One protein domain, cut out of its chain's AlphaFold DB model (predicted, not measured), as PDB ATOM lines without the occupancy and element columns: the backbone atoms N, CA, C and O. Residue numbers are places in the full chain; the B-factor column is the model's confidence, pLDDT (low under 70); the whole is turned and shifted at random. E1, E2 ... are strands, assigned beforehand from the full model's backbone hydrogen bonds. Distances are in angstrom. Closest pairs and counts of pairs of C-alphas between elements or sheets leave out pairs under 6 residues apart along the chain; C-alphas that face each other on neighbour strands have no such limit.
ATOM      1  N   ILE A 185      11.481  18.214 -16.774       84.06
ATOM      2  CA  ILE A 185      10.099  18.020 -16.331       84.06
ATOM      3  C   ILE A 185      10.025  18.425 -14.864       84.06
ATOM      4  O   ILE A 185      10.757  17.892 -14.030       84.06
ATOM      5  N   ASP A 186       9.155  19.379 -14.557       87.75
ATOM      6  CA  ASP A 186       8.831  19.807 -13.197       87.75
ATOM      7  C   ASP A 186       7.389  19.398 -12.903       87.75
ATOM      8  O   ASP A 186       6.497  19.574 -13.739       87.75
ATOM      9  N   GLY A 187       7.156  18.819 -11.733       88.88
ATOM     10  CA  GLY A 187       5.834  18.342 -11.372       88.88
ATOM     11  C   GLY A 187       5.783  17.676 -10.012       88.88
ATOM     12  O   GLY A 187       6.762  17.618  -9.267       88.88
ATOM     13  N   THR A 188       4.595  17.191  -9.679       91.88
ATOM     14  CA  THR A 188       4.352  16.432  -8.453       91.88
ATOM     15  C   THR A 188       4.220  14.961  -8.818       91.88
ATOM     16  O   THR A 188       3.495  14.643  -9.758       91.88
ATOM     17  N   ALA A 189       4.940  14.094  -8.111       89.81
ATOM     18  CA  ALA A 189       4.860  12.655  -8.291       89.81
ATOM     19  C   ALA A 189       3.503  12.137  -7.805       89.81
ATOM     20  O   ALA A 189       3.090  12.437  -6.678       89.81
ATOM     21  N   GLN A 190       2.841  11.380  -8.671       90.38
ATOM     22  CA  GLN A 190       1.556  10.734  -8.438       90.38
ATOM     23  C   GLN A 190       1.624   9.265  -8.857       90.38
ATOM     24  O   GLN A 190       2.485   8.899  -9.661       90.38
ATOM     25  N   ASP A 191       0.708   8.445  -8.352       86.94
ATOM     26  CA  ASP A 191       0.539   7.039  -8.747       86.94
ATOM     27  C   ASP A 191       1.851   6.238  -8.659       86.94
ATOM     28  O   ASP A 191       2.256   5.546  -9.599       86.94
ATOM     29  N   ILE A 192       2.567   6.381  -7.541       85.69
ATOM     30  CA  ILE A 192       3.873   5.740  -7.388       85.69
ATOM     31  C   ILE A 192       3.707   4.245  -7.144       85.69
ATOM     32  O   ILE A 192       3.117   3.802  -6.159       85.69
ATOM     33  N   GLU A 193       4.334   3.458  -8.006       85.69
ATOM     34  CA  GLU A 193       4.430   2.018  -7.874       85.69
ATOM     35  C   GLU A 193       5.896   1.582  -7.878       85.69
ATOM     36  O   GLU A 193       6.646   1.841  -8.819       85.69
ATOM     37  N   MET A 194       6.303   0.854  -6.837       77.69
ATOM     38  CA  MET A 194       7.645   0.286  -6.743       77.69
ATOM     39  C   MET A 194       7.591  -1.233  -6.787       77.69
ATOM     40  O   MET A 194       6.853  -1.860  -6.029       77.69
ATOM     41  N   ARG A 195       8.399  -1.834  -7.663       76.75
ATOM     42  CA  ARG A 195       8.502  -3.288  -7.809       76.75
ATOM     43  C   ARG A 195       9.955  -3.730  -7.818       76.75
ATOM     44  O   ARG A 195      10.775  -3.204  -8.569       76.75
ATOM     45  N   LEU A 196      10.262  -4.754  -7.028       69.56
ATOM     46  CA  LEU A 196      11.548  -5.439  -7.084       69.56
ATOM     47  C   LEU A 196      11.453  -6.627  -8.040       69.56
ATOM     48  O   LEU A 196      10.563  -7.467  -7.929       69.56
ATOM     49  N   THR A 197      12.401  -6.738  -8.964       66.44
ATOM     50  CA  THR A 197      12.487  -7.913  -9.840       66.44
ATOM     51  C   THR A 197      13.430  -8.963  -9.249       66.44
ATOM     52  O   THR A 197      14.623  -8.719  -9.048       66.44
ATOM     53  N   SER A 198      12.899 -10.165  -8.997       57.59
ATOM     54  CA  SER A 198      13.598 -11.282  -8.337       57.59
ATOM     55  C   SER A 198      14.853 -11.760  -9.074       57.59
ATOM     56  O   SER A 198      15.792 -12.247  -8.452       57.59
ATOM     57  N   LYS A 199      14.893 -11.595 -10.401       50.09
ATOM     58  CA  LYS A 199      15.953 -12.148 -11.251       50.09
ATOM     59  C   LYS A 199      17.275 -11.371 -11.178       50.09
ATOM     60  O   LYS A 199      18.313 -11.954 -11.467       50.09
ATOM     61  N   TYR A 200      17.248 -10.092 -10.783       48.41
ATOM     62  CA  TYR A 200      18.435  -9.218 -10.808       48.41
ATOM     63  C   TYR A 200      18.535  -8.219  -9.653       48.41
ATOM     64  O   TYR A 200      19.429  -7.380  -9.675       48.41
ATOM     65  N   GLN A 201      17.630  -8.272  -8.667       63.62
ATOM     66  CA  GLN A 201      17.520  -7.224  -7.645       63.62
ATOM     67  C   GLN A 201      17.419  -5.830  -8.290       63.62
ATOM     68  O   GLN A 201      18.030  -4.890  -7.808       63.62
ATOM     69  N   ASN A 202      16.698  -5.668  -9.405       68.81
ATOM     70  CA  ASN A 202      16.456  -4.325  -9.937       68.81
ATOM     71  C   ASN A 202      15.218  -3.748  -9.256       68.81
ATOM     72  O   ASN A 202      14.162  -4.393  -9.267       68.81
ATOM     73  N   LEU A 203      15.363  -2.551  -8.694       73.75
ATOM     74  CA  LEU A 203      14.264  -1.720  -8.231       73.75
ATOM     75  C   LEU A 203      13.701  -0.976  -9.441       73.75
ATOM     76  O   LEU A 203      14.414  -0.240 -10.125       73.75
ATOM     77  N   ILE A 204      12.425  -1.205  -9.722       80.44
ATOM     78  CA  ILE A 204      11.677  -0.479 -10.739       80.44
ATOM     79  C   ILE A 204      10.747   0.481 -10.010       80.44
ATOM     80  O   ILE A 204       9.938   0.038  -9.199       80.44
ATOM     81  N   ILE A 205      10.873   1.773 -10.302       84.81
ATOM     82  CA  ILE A 205      10.013   2.824  -9.754       84.81
ATOM     83  C   ILE A 205       9.218   3.404 -10.918       84.81
ATOM     84  O   ILE A 205       9.792   4.027 -11.810       84.81
ATOM     85  N   ASN A 206       7.912   3.185 -10.915       87.94
ATOM     86  CA  ASN A 206       6.975   3.811 -11.833       87.94
ATOM     87  C   ASN A 206       6.277   4.954 -11.105       87.94
ATOM     88  O   ASN A 206       5.864   4.787  -9.963       87.94
ATOM     89  N   PHE A 207       6.150   6.104 -11.750       89.50
ATOM     90  CA  PHE A 207       5.365   7.212 -11.217       89.50
ATOM     91  C   PHE A 207       4.906   8.128 -12.341       89.50
ATOM     92  O   PHE A 207       5.543   8.222 -13.393       89.50
ATOM     93  N   ASN A 208       3.803   8.818 -12.110       88.94
ATOM     94  CA  ASN A 208       3.280   9.846 -12.985       88.94
ATOM     95  C   ASN A 208       3.799  11.215 -12.538       88.94
ATOM     96  O   ASN A 208       3.805  11.542 -11.351       88.94
ATOM     97  N   ILE A 209       4.250  12.027 -13.487       89.56
ATOM     98  CA  ILE A 209       4.589  13.425 -13.248       89.56
ATOM     99  C   ILE A 209       4.005  14.276 -14.368       89.56
ATOM    100  O   ILE A 209       4.323  14.098 -15.542       89.56
ATOM    101  N   SER A 210       3.124  15.209 -14.004       84.56
ATOM    102  CA  SER A 210       2.481  16.118 -14.964       84.56
ATOM    103  C   SER A 210       1.790  15.386 -16.135       84.56
ATOM    104  O   SER A 210       1.795  15.876 -17.262       84.56
ATOM    105  N   GLY A 211       1.214  14.203 -15.881       82.38
ATOM    106  CA  GLY A 211       0.533  13.370 -16.880       82.38
ATOM    107  C   GLY A 211       1.447  12.425 -17.670       82.38
ATOM    108  O   GLY A 211       0.964  11.705 -18.542       82.38
ATOM    109  N   ILE A 212       2.753  12.413 -17.389       85.56
ATOM    110  CA  ILE A 212       3.742  11.570 -18.065       85.56
ATOM    111  C   ILE A 212       4.146  10.425 -17.136       85.56
ATOM    112  O   ILE A 212       4.670  10.653 -16.045       85.56
ATOM    113  N   LEU A 213       3.952   9.186 -17.596       88.19
ATOM    114  CA  LEU A 213       4.438   7.998 -16.901       88.19
ATOM    115  C   LEU A 213       5.957   7.873 -17.067       88.19
ATOM    116  O   LEU A 213       6.467   7.736 -18.180       88.19
ATOM    117  N   ILE A 214       6.671   7.881 -15.948       88.50
ATOM    118  CA  ILE A 214       8.118   7.703 -15.871       88.50
ATOM    119  C   ILE A 214       8.420   6.356 -15.222       88.50
ATOM    120  O   ILE A 214       7.890   6.027 -14.163       88.50
ATOM    121  N   THR A 215       9.320   5.592 -15.841       86.62
ATOM    122  CA  THR A 215       9.850   4.340 -15.292       86.62
ATOM    123  C   THR A 215      11.343   4.482 -15.042       86.62
ATOM    124  O   THR A 215      12.134   4.624 -15.977       86.62
ATOM    125  N   LEU A 216      11.744   4.383 -13.779       82.56
ATOM    126  CA  LEU A 216      13.138   4.292 -13.369       82.56
ATOM    127  C   LEU A 216      13.506   2.839 -13.132       82.56
ATOM    128  O   LEU A 216      12.721   2.058 -12.595       82.56
ATOM    129  N   ARG A 217      14.728   2.482 -13.518       77.00
ATOM    130  CA  ARG A 217      15.315   1.186 -13.201       77.00
ATOM    131  C   ARG A 217      16.649   1.421 -12.538       77.00
ATOM    132  O   ARG A 217      17.574   1.920 -13.172       77.00
ATOM    133  N   GLU A 218      16.734   1.022 -11.287       71.56
ATOM    134  CA  GLU A 218      17.967   1.046 -10.526       71.56
ATOM    135  C   GLU A 218      18.369  -0.374 -10.175       71.56
ATOM    136  O   GLU A 218      17.533  -1.229  -9.876       71.56
ATOM    137  N   TYR A 219      19.672  -0.624 -10.182       61.94
ATOM    138  CA  TYR A 219      20.186  -1.802  -9.512       61.94
ATOM    139  C   TYR A 219      19.963  -1.590  -8.018       61.94
ATOM    140  O   TYR A 219      20.619  -0.744  -7.410       61.94
ATOM    141  N   ALA A 220      19.072  -2.376  -7.410       55.50
ATOM    142  CA  ALA A 220      18.987  -2.507  -5.961       55.50
ATOM    143  C   ALA A 220      20.178  -3.358  -5.514       55.50
ATOM    144  O   ALA A 220      20.024  -4.460  -4.988       55.50
ATOM    145  N   TYR A 221      21.393  -2.863  -5.775       47.34
ATOM    146  CA  TYR A 221      22.585  -3.427  -5.183       47.34
ATOM    147  C   TYR A 221      22.348  -3.332  -3.689       47.34
ATOM    148  O   TYR A 221      22.286  -2.239  -3.128       47.34
ATOM    149  N   SER A 222      22.091  -4.492  -3.092       45.03
ATOM    150  CA  SER A 222      21.784  -4.669  -1.688       45.03
ATOM    151  C   SER A 222      22.915  -4.058  -0.861       45.03
ATOM    152  O   SER A 222      23.849  -4.736  -0.437       45.03
ATOM    153  N   LEU A 223      22.781  -2.769  -0.563       40.81
ATOM    154  CA  LEU A 223      23.489  -2.053   0.491       40.81
ATOM    155  C   LEU A 223      23.147  -2.636   1.878       40.81
ATOM    156  O   LEU A 223      23.666  -2.159   2.880       40.81
ATOM    157  N   THR A 224      22.294  -3.666   1.943       41.44
ATOM    158  CA  THR A 224      21.554  -4.102   3.131       41.44
ATOM    159  C   THR A 224      21.824  -5.535   3.578       41.44
ATOM    160  O   THR A 224      21.289  -5.970   4.590       41.44
ATOM    161  N   LYS A 225      22.722  -6.289   2.935       43.91
ATOM    162  CA  LYS A 225      23.145  -7.588   3.480       43.91
ATOM    163  C   LYS A 225      24.637  -7.603   3.775       43.91
ATOM    164  O   LYS A 225      25.467  -8.053   2.998       43.91
ATOM    165  N   THR A 226      24.936  -7.192   5.006       40.12
ATOM    166  CA  THR A 226      26.072  -7.635   5.839       40.12
ATOM    167  C   THR A 226      27.464  -7.037   5.627       40.12
ATOM    168  O   THR A 226      28.274  -7.182   6.539       40.12
ATOM    169  N   THR A 227      27.752  -6.328   4.534       39.88
ATOM    170  CA  THR A 227      29.141  -5.925   4.226       39.88
ATOM    171  C   THR A 227      29.481  -4.461   4.498       39.88
ATOM    172  O   THR A 227      30.629  -4.175   4.834       39.88
ATOM    173  N   ILE A 228      28.527  -3.526   4.410       44.28
ATOM    174  CA  ILE A 228      28.813  -2.095   4.609       44.28
ATOM    175  C   ILE A 228      28.305  -1.638   5.983       44.28
ATOM    176  O   ILE A 228      27.144  -1.866   6.322       44.28
ATOM    177  N   PRO A 229      29.153  -0.998   6.804       49.28
ATOM    178  CA  PRO A 229      28.747  -0.524   8.121       49.28
ATOM    179  C   PRO A 229      27.655   0.543   8.047       49.28
ATOM    180  O   PRO A 229      27.809   1.518   7.317       49.28
ATOM    181  N   ILE A 230      26.623   0.431   8.894       52.94
ATOM    182  CA  ILE A 230      25.513   1.404   9.010       52.94
ATOM    183  C   ILE A 230      26.026   2.846   9.221       52.94
ATOM    184  O   ILE A 230      25.401   3.824   8.828       52.94
ATOM    185  N   VAL A 231      27.221   2.998   9.801       52.09
ATOM    186  CA  VAL A 231      27.868   4.292  10.093       52.09
ATOM    187  C   VAL A 231      28.783   4.811   8.965       52.09
ATOM    188  O   VAL A 231      29.568   5.757   9.156       52.09
ATOM    189  N   HIS A 232      28.726   4.157   7.804       55.12
ATOM    190  CA  HIS A 232      29.488   4.470   6.594       55.12
ATOM    191  C   HIS A 232      28.616   4.653   5.351       55.12
ATOM    192  O   HIS A 232      29.179   4.810   4.264       55.12
ATOM    193  N   TYR A 233      27.285   4.692   5.484       63.00
ATOM    194  CA  TYR A 233      26.460   5.182   4.387       63.00
ATOM    195  C   TYR A 233      26.869   6.622   4.067       63.00
ATOM    196  O   TYR A 233      26.971   7.481   4.934       63.00
ATOM    197  N   THR A 234      27.216   6.846   2.808       61.09
ATOM    198  CA  THR A 234      27.574   8.169   2.270       61.09
ATOM    199  C   THR A 234      26.462   8.706   1.375       61.09
ATOM    200  O   THR A 234      26.356   9.908   1.161       61.09
ATOM    201  N   THR A 235      25.579   7.809   0.931       67.25
ATOM    202  CA  THR A 235      24.418   8.059   0.081       67.25
ATOM    203  C   THR A 235      23.267   7.163   0.533       67.25
ATOM    204  O   THR A 235      23.503   6.038   0.984       67.25
ATOM    205  N   HIS A 236      22.033   7.634   0.388       74.50
ATOM    206  CA  HIS A 236      20.828   6.827   0.582       74.50
ATOM    207  C   HIS A 236      20.319   6.284  -0.770       74.50
ATOM    208  O   HIS A 236      20.696   6.824  -1.812       74.50
ATOM    209  N   PRO A 237      19.509   5.207  -0.793       75.69
ATOM    210  CA  PRO A 237      18.877   4.747  -2.030       75.69
ATOM    211  C   PRO A 237      17.886   5.791  -2.557       75.69
ATOM    212  O   PRO A 237      17.387   6.619  -1.785       75.69
ATOM    213  N   THR A 238      17.564   5.726  -3.849       80.06
ATOM    214  CA  THR A 238      16.571   6.624  -4.441       80.06
ATOM    215  C   THR A 238      15.214   6.462  -3.769       80.06
ATOM    216  O   THR A 238      14.674   5.358  -3.663       80.06
ATOM    217  N   PHE A 239      14.680   7.580  -3.278       84.12
ATOM    218  CA  PHE A 239      13.435   7.632  -2.526       84.12
ATOM    219  C   PHE A 239      12.493   8.666  -3.142       84.12
ATOM    220  O   PHE A 239      12.811   9.859  -3.221       84.12
ATOM    221  N   ILE A 240      11.316   8.204  -3.553       87.12
ATOM    222  CA  ILE A 240      10.259   9.040  -4.120       87.12
ATOM    223  C   ILE A 240       8.951   8.599  -3.469       87.12
ATOM    224  O   ILE A 240       8.599   7.427  -3.543       87.12
ATOM    225  N   ALA A 241       8.238   9.524  -2.832       88.25
ATOM    226  CA  ALA A 241       6.923   9.258  -2.259       88.25
ATOM    227  C   ALA A 241       5.845  10.158  -2.860       88.25
ATOM    228  O   ALA A 241       6.131  11.147  -3.541       88.25
ATOM    229  N   GLU A 242       4.595   9.777  -2.609       87.75
ATOM    230  CA  GLU A 242       3.428  10.426  -3.195       87.75
ATOM    231  C   GLU A 242       3.421  11.907  -2.803       87.75
ATOM    232  O   GLU A 242       3.718  12.270  -1.659       87.75
ATOM    233  N   ASN A 243       3.067  12.775  -3.746       89.12
ATOM    234  CA  ASN A 243       3.088  14.228  -3.582       89.12
ATOM    235  C   ASN A 243       4.487  14.854  -3.445       89.12
ATOM    236  O   ASN A 243       4.612  16.016  -3.033       89.12
ATOM    237  N   ASP A 244       5.553  14.132  -3.795       89.69
ATOM    238  CA  ASP A 244       6.875  14.736  -3.887       89.69
ATOM    239  C   ASP A 244       6.988  15.666  -5.093       89.69
ATOM    240  O   ASP A 244       6.600  15.330  -6.208       89.69
ATOM    241  N   ARG A 245       7.549  16.859  -4.879       90.12
ATOM    242  CA  ARG A 245       7.811  17.821  -5.951       90.12
ATOM    243  C   ARG A 245       9.144  17.489  -6.589       90.12
ATOM    244  O   ARG A 245      10.188  17.694  -5.968       90.12
ATOM    245  N   LEU A 246       9.121  17.013  -7.821       90.50
ATOM    246  CA  LEU A 246      10.306  16.544  -8.522       90.50
ATOM    247  C   LEU A 246      10.658  17.475  -9.679       90.50
ATOM    248  O   LEU A 246       9.791  17.961 -10.398       90.50
ATOM    249  N   LYS A 247      11.959  17.662  -9.881       88.62
ATOM    250  CA  LYS A 247      12.537  18.149 -11.131       88.62
ATOM    251  C   LYS A 247      13.373  17.038 -11.746       88.62
ATOM    252  O   LYS A 247      14.348  16.596 -11.141       88.62
ATOM    253  N   LEU A 248      12.996  16.595 -12.936       87.94
ATOM    254  CA  LEU A 248      13.684  15.552 -13.684       87.94
ATOM    255  C   LEU A 248      14.501  16.180 -14.803       87.94
ATOM    256  O   LEU A 248      13.992  17.015 -15.547       87.94
ATOM    257  N   LEU A 249      15.742  15.729 -14.948       85.50
ATOM    258  CA  LEU A 249      16.544  15.980 -16.134       85.50
ATOM    259  C   LEU A 249      16.434  14.777 -17.066       85.50
ATOM    260  O   LEU A 249      16.855  13.673 -16.700       85.50
ATOM    261  N   ILE A 250      15.905  15.001 -18.266       80.19
ATOM    262  CA  ILE A 250      15.774  13.971 -19.294       80.19
ATOM    263  C   ILE A 250      16.735  14.270 -20.435       80.19
ATOM    264  O   ILE A 250      16.785  15.378 -20.961       80.19
ATOM    265  N   ASP A 251      17.481  13.245 -20.824       77.44
ATOM    266  CA  ASP A 251      18.353  13.259 -21.990       77.44
ATOM    267  C   ASP A 251      18.171  11.942 -22.749       77.44
ATOM    268  O   ASP A 251      18.185  10.862 -22.149       77.44
ATOM    269  N   ASN A 252      17.968  12.025 -24.066       72.50
ATOM    270  CA  ASN A 252      17.716  10.875 -24.939       72.50
ATOM    271  C   ASN A 252      16.596   9.941 -24.426       72.50
ATOM    272  O   ASN A 252      16.768   8.721 -24.366       72.50
ATOM    273  N   ASN A 253      15.458  10.514 -24.007       72.81
ATOM    274  CA  ASN A 253      14.302   9.808 -23.425       72.81
ATOM    275  C   ASN A 253      14.616   8.964 -22.174       72.81
ATOM    276  O   ASN A 253      13.856   8.063 -21.817       72.81
ATOM    277  N   LYS A 254      15.726   9.247 -21.485       77.00
ATOM    278  CA  LYS A 254      16.093   8.611 -20.217       77.00
ATOM    279  C   LYS A 254      16.257   9.665 -19.134       77.00
ATOM    280  O   LYS A 254      16.868  10.708 -19.359       77.00
ATOM    281  N   VAL A 255      15.752   9.373 -17.937       81.94
ATOM    282  CA  VAL A 255      15.985  10.222 -16.764       81.94
ATOM    283  C   VAL A 255      17.448  10.075 -16.350       81.94
ATOM    284  O   VAL A 255      17.909   8.971 -16.069       81.94
ATOM    285  N   LYS A 256      18.191  11.183 -16.345       79.12
ATOM    286  CA  LYS A 256      19.611  11.221 -15.960       79.12
ATOM    287  C   LYS A 256      19.813  11.692 -14.532       79.12
ATOM    288  O   LYS A 256      20.742  11.242 -13.868       79.12
ATOM    289  N   ALA A 257      18.966  12.603 -14.068       81.19
ATOM    290  CA  ALA A 257      19.024  13.115 -12.713       81.19
ATOM    291  C   ALA A 257      17.635  13.496 -12.208       81.19
ATOM    292  O   ALA A 257      16.747  13.849 -12.988       81.19
ATOM    293  N   ILE A 258      17.472  13.434 -10.893       85.88
ATOM    294  CA  ILE A 258      16.248  13.784 -10.181       85.88
ATOM    295  C   ILE A 258      16.626  14.705  -9.039       85.88
ATOM    296  O   ILE A 258      17.525  14.411  -8.256       85.88
ATOM    297  N   VAL A 259      15.905  15.808  -8.923       85.75
ATOM    298  CA  VAL A 259      15.961  16.692  -7.767       85.75
ATOM    299  C   VAL A 259      14.613  16.614  -7.086       85.75
ATOM    300  O   VAL A 259      13.611  17.091  -7.624       85.75
ATOM    301  N   ASN A 260      14.581  16.009  -5.905       87.06
ATOM    302  CA  ASN A 260      13.388  15.992  -5.084       87.06
ATOM    303  C   ASN A 260      13.397  17.237  -4.193       87.06
ATOM    304  O   ASN A 260      14.224  17.417  -3.307       87.06
ATOM    305  N   ARG A 261      12.491  18.171  -4.475       83.69
ATOM    306  CA  ARG A 261      12.401  19.453  -3.765       83.69
ATOM    307  C   ARG A 261      11.766  19.311  -2.392       83.69
ATOM    308  O   ARG A 261      11.924  20.212  -1.566       83.69
ATOM    309  N   THR A 262      11.031  18.229  -2.157       84.94
ATOM    310  CA  THR A 262      10.368  17.999  -0.878       84.94
ATOM    311  C   THR A 262      11.387  17.674   0.208       84.94
ATOM    312  O   THR A 262      11.348  18.253   1.295       84.94
ATOM    313  N   ASP A 263      12.348  16.810  -0.109       81.38
ATOM    314  CA  ASP A 263      13.382  16.362   0.820       81.38
ATOM    315  C   ASP A 263      14.773  16.968   0.571       81.38
ATOM    316  O   ASP A 263      15.582  16.965   1.500       81.38
ATOM    317  N   ARG A 264      14.990  17.590  -0.598       77.00
ATOM    318  CA  ARG A 264      16.261  18.132  -1.124       77.00
ATOM    319  C   ARG A 264      17.270  17.076  -1.558       77.00
ATOM    320  O   ARG A 264      18.413  17.434  -1.839       77.00
ATOM    321  N   ALA A 265      16.857  15.817  -1.636       79.06
ATOM    322  CA  ALA A 265      17.709  14.773  -2.159       79.06
ATOM    323  C   ALA A 265      17.917  14.970  -3.662       79.06
ATOM    324  O   ALA A 265      17.013  15.364  -4.414       79.06
ATOM    325  N   THR A 266      19.135  14.678  -4.098       79.31
ATOM    326  CA  THR A 266      19.497  14.693  -5.510       79.31
ATOM    327  C   THR A 266      20.028  13.345  -5.923       79.31
ATOM    328  O   THR A 266      20.999  12.850  -5.352       79.31
ATOM    329  N   TYR A 267      19.428  12.792  -6.963       79.62
ATOM    330  CA  TYR A 267      19.752  11.479  -7.479       79.62
ATOM    331  C   TYR A 267      20.370  11.633  -8.857       79.62
ATOM    332  O   TYR A 267      19.780  12.244  -9.750       79.62
ATOM    333  N   LEU A 268      21.566  11.081  -9.033       75.50
ATOM    334  CA  LEU A 268      22.210  10.952 -10.332       75.50
ATOM    335  C   LEU A 268      22.031   9.504 -10.793       75.50
ATOM    336  O   LEU A 268      22.576   8.591 -10.183       75.50
ATOM    337  N   LEU A 269      21.271   9.305 -11.867       73.31
ATOM    338  CA  LEU A 269      20.881   7.986 -12.379       73.31
ATOM    339  C   LEU A 269      21.806   7.482 -13.498       73.31
ATOM    340  O   LEU A 269      21.456   6.583 -14.264       73.31
ATOM    341  N   CYS A 270      22.981   8.096 -13.646       58.25
ATOM    342  CA  CYS A 270      23.951   7.726 -14.669       58.25
ATOM    343  C   CYS A 270      24.493   6.304 -14.450       58.25
ATOM    344  O   CYS A 270      24.526   5.795 -13.333       58.25
ATOM    345  N   ASN A 271      24.905   5.670 -15.553       50.44
ATOM    346  CA  ASN A 271      25.325   4.270 -15.602       50.44
ATOM    347  C   ASN A 271      26.305   3.889 -14.466       50.44
ATOM    348  O   ASN A 271      27.208   4.665 -14.148       50.44
ATOM    349  N   PRO A 272      26.188   2.665 -13.910       48.28
ATOM    350  CA  PRO A 272      26.809   2.223 -12.651       48.28
ATOM    351  C   PRO A 272      28.343   2.097 -12.671       48.28
ATOM    352  O   PRO A 272      28.938   1.580 -11.729       48.28
TER     353      PRO A 272
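Overview. This is residues 185 to 272 of the 365 residues of an uncharacterized protein of Pragia fontium (UniProt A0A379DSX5). You are looking at one six-stranded sheet folded back on itself like part of an open barrel: E1 bends sharply as the hinge, and the leaf E3 E2 is partly face to face with the leaf E4 E5 E6. A long loop runs from E3 to E4, and its residues 224 to 232 stick out from this body. The printed part has 88 residues with six named strands, E1 to E6 in turn, and no named helix; the sheet's order is E3 E2 E1 E4 E5 E6, all antiparallel, and the class is all strand. It is compact, with a radius of gyration of the C-alphas of 13.5 A and spans of 40 by 29 by 24 A.

Arrangement. Begin with E1, residues 185 to 197, which bends by 93 degrees at residue 188. Beyond the bend, its residues 189 to 197 pair with E2, residues 202 to 209, in an antiparallel hairpin; look for N 193 and O 206, 2.8 A apart. E2 forms the next hairpin with E3, residues 212 to 219, where N 214 and O 207 are 2.8 A apart. Return to residues 185 to 188 of E1, and you find them paired with E4, residues 245 to 251: N 246 and O 187 are 2.8 A apart. E1 E2 E3 E4 form a Greek key, a meander of three strands whose first is the antiparallel neighbour of the fourth. E4 and E5, residues 254 to 260, are a hairpin, with N 249 and O 257 at 2.9 A. E5 and E6, residues 266 to 268, are a hairpin too, with N 258 and O 267 at 2.8 A. E1 E2 E3 and E4 E5 E6 are meanders, each strand the antiparallel neighbour of the one before. Between the leaves, the closest C-alphas of E3 and E5 are those of Leu 216 and Val 255, 7.4 A apart. The edge strands E3 and E6 are apart.

Along the chain. Find C-alpha 185 at (10.099, 18.020, -16.331); from there E1 runs 26.8 A to C-alpha 197 at (12.487, -7.913, -9.840). E2 spans 21.6 A, E3 22.9 A, E4 19.7 A and E5 17.1 A. E6 spans 6.7 A and ends at C-alpha 268, (22.210, 10.952, -10.332).

Size, cuts and confidence. The C-alphas farthest apart are those of Gly 211 and Thr 227, 40.4 A. The printed part has no cut. The link of 25 residues from E3 to E4 is long; the other four links are tight. Look for pLDDT under 70 at residues 196 to 202, 219 to 235 and 270 to 272; the mean of the printed part is 74.1.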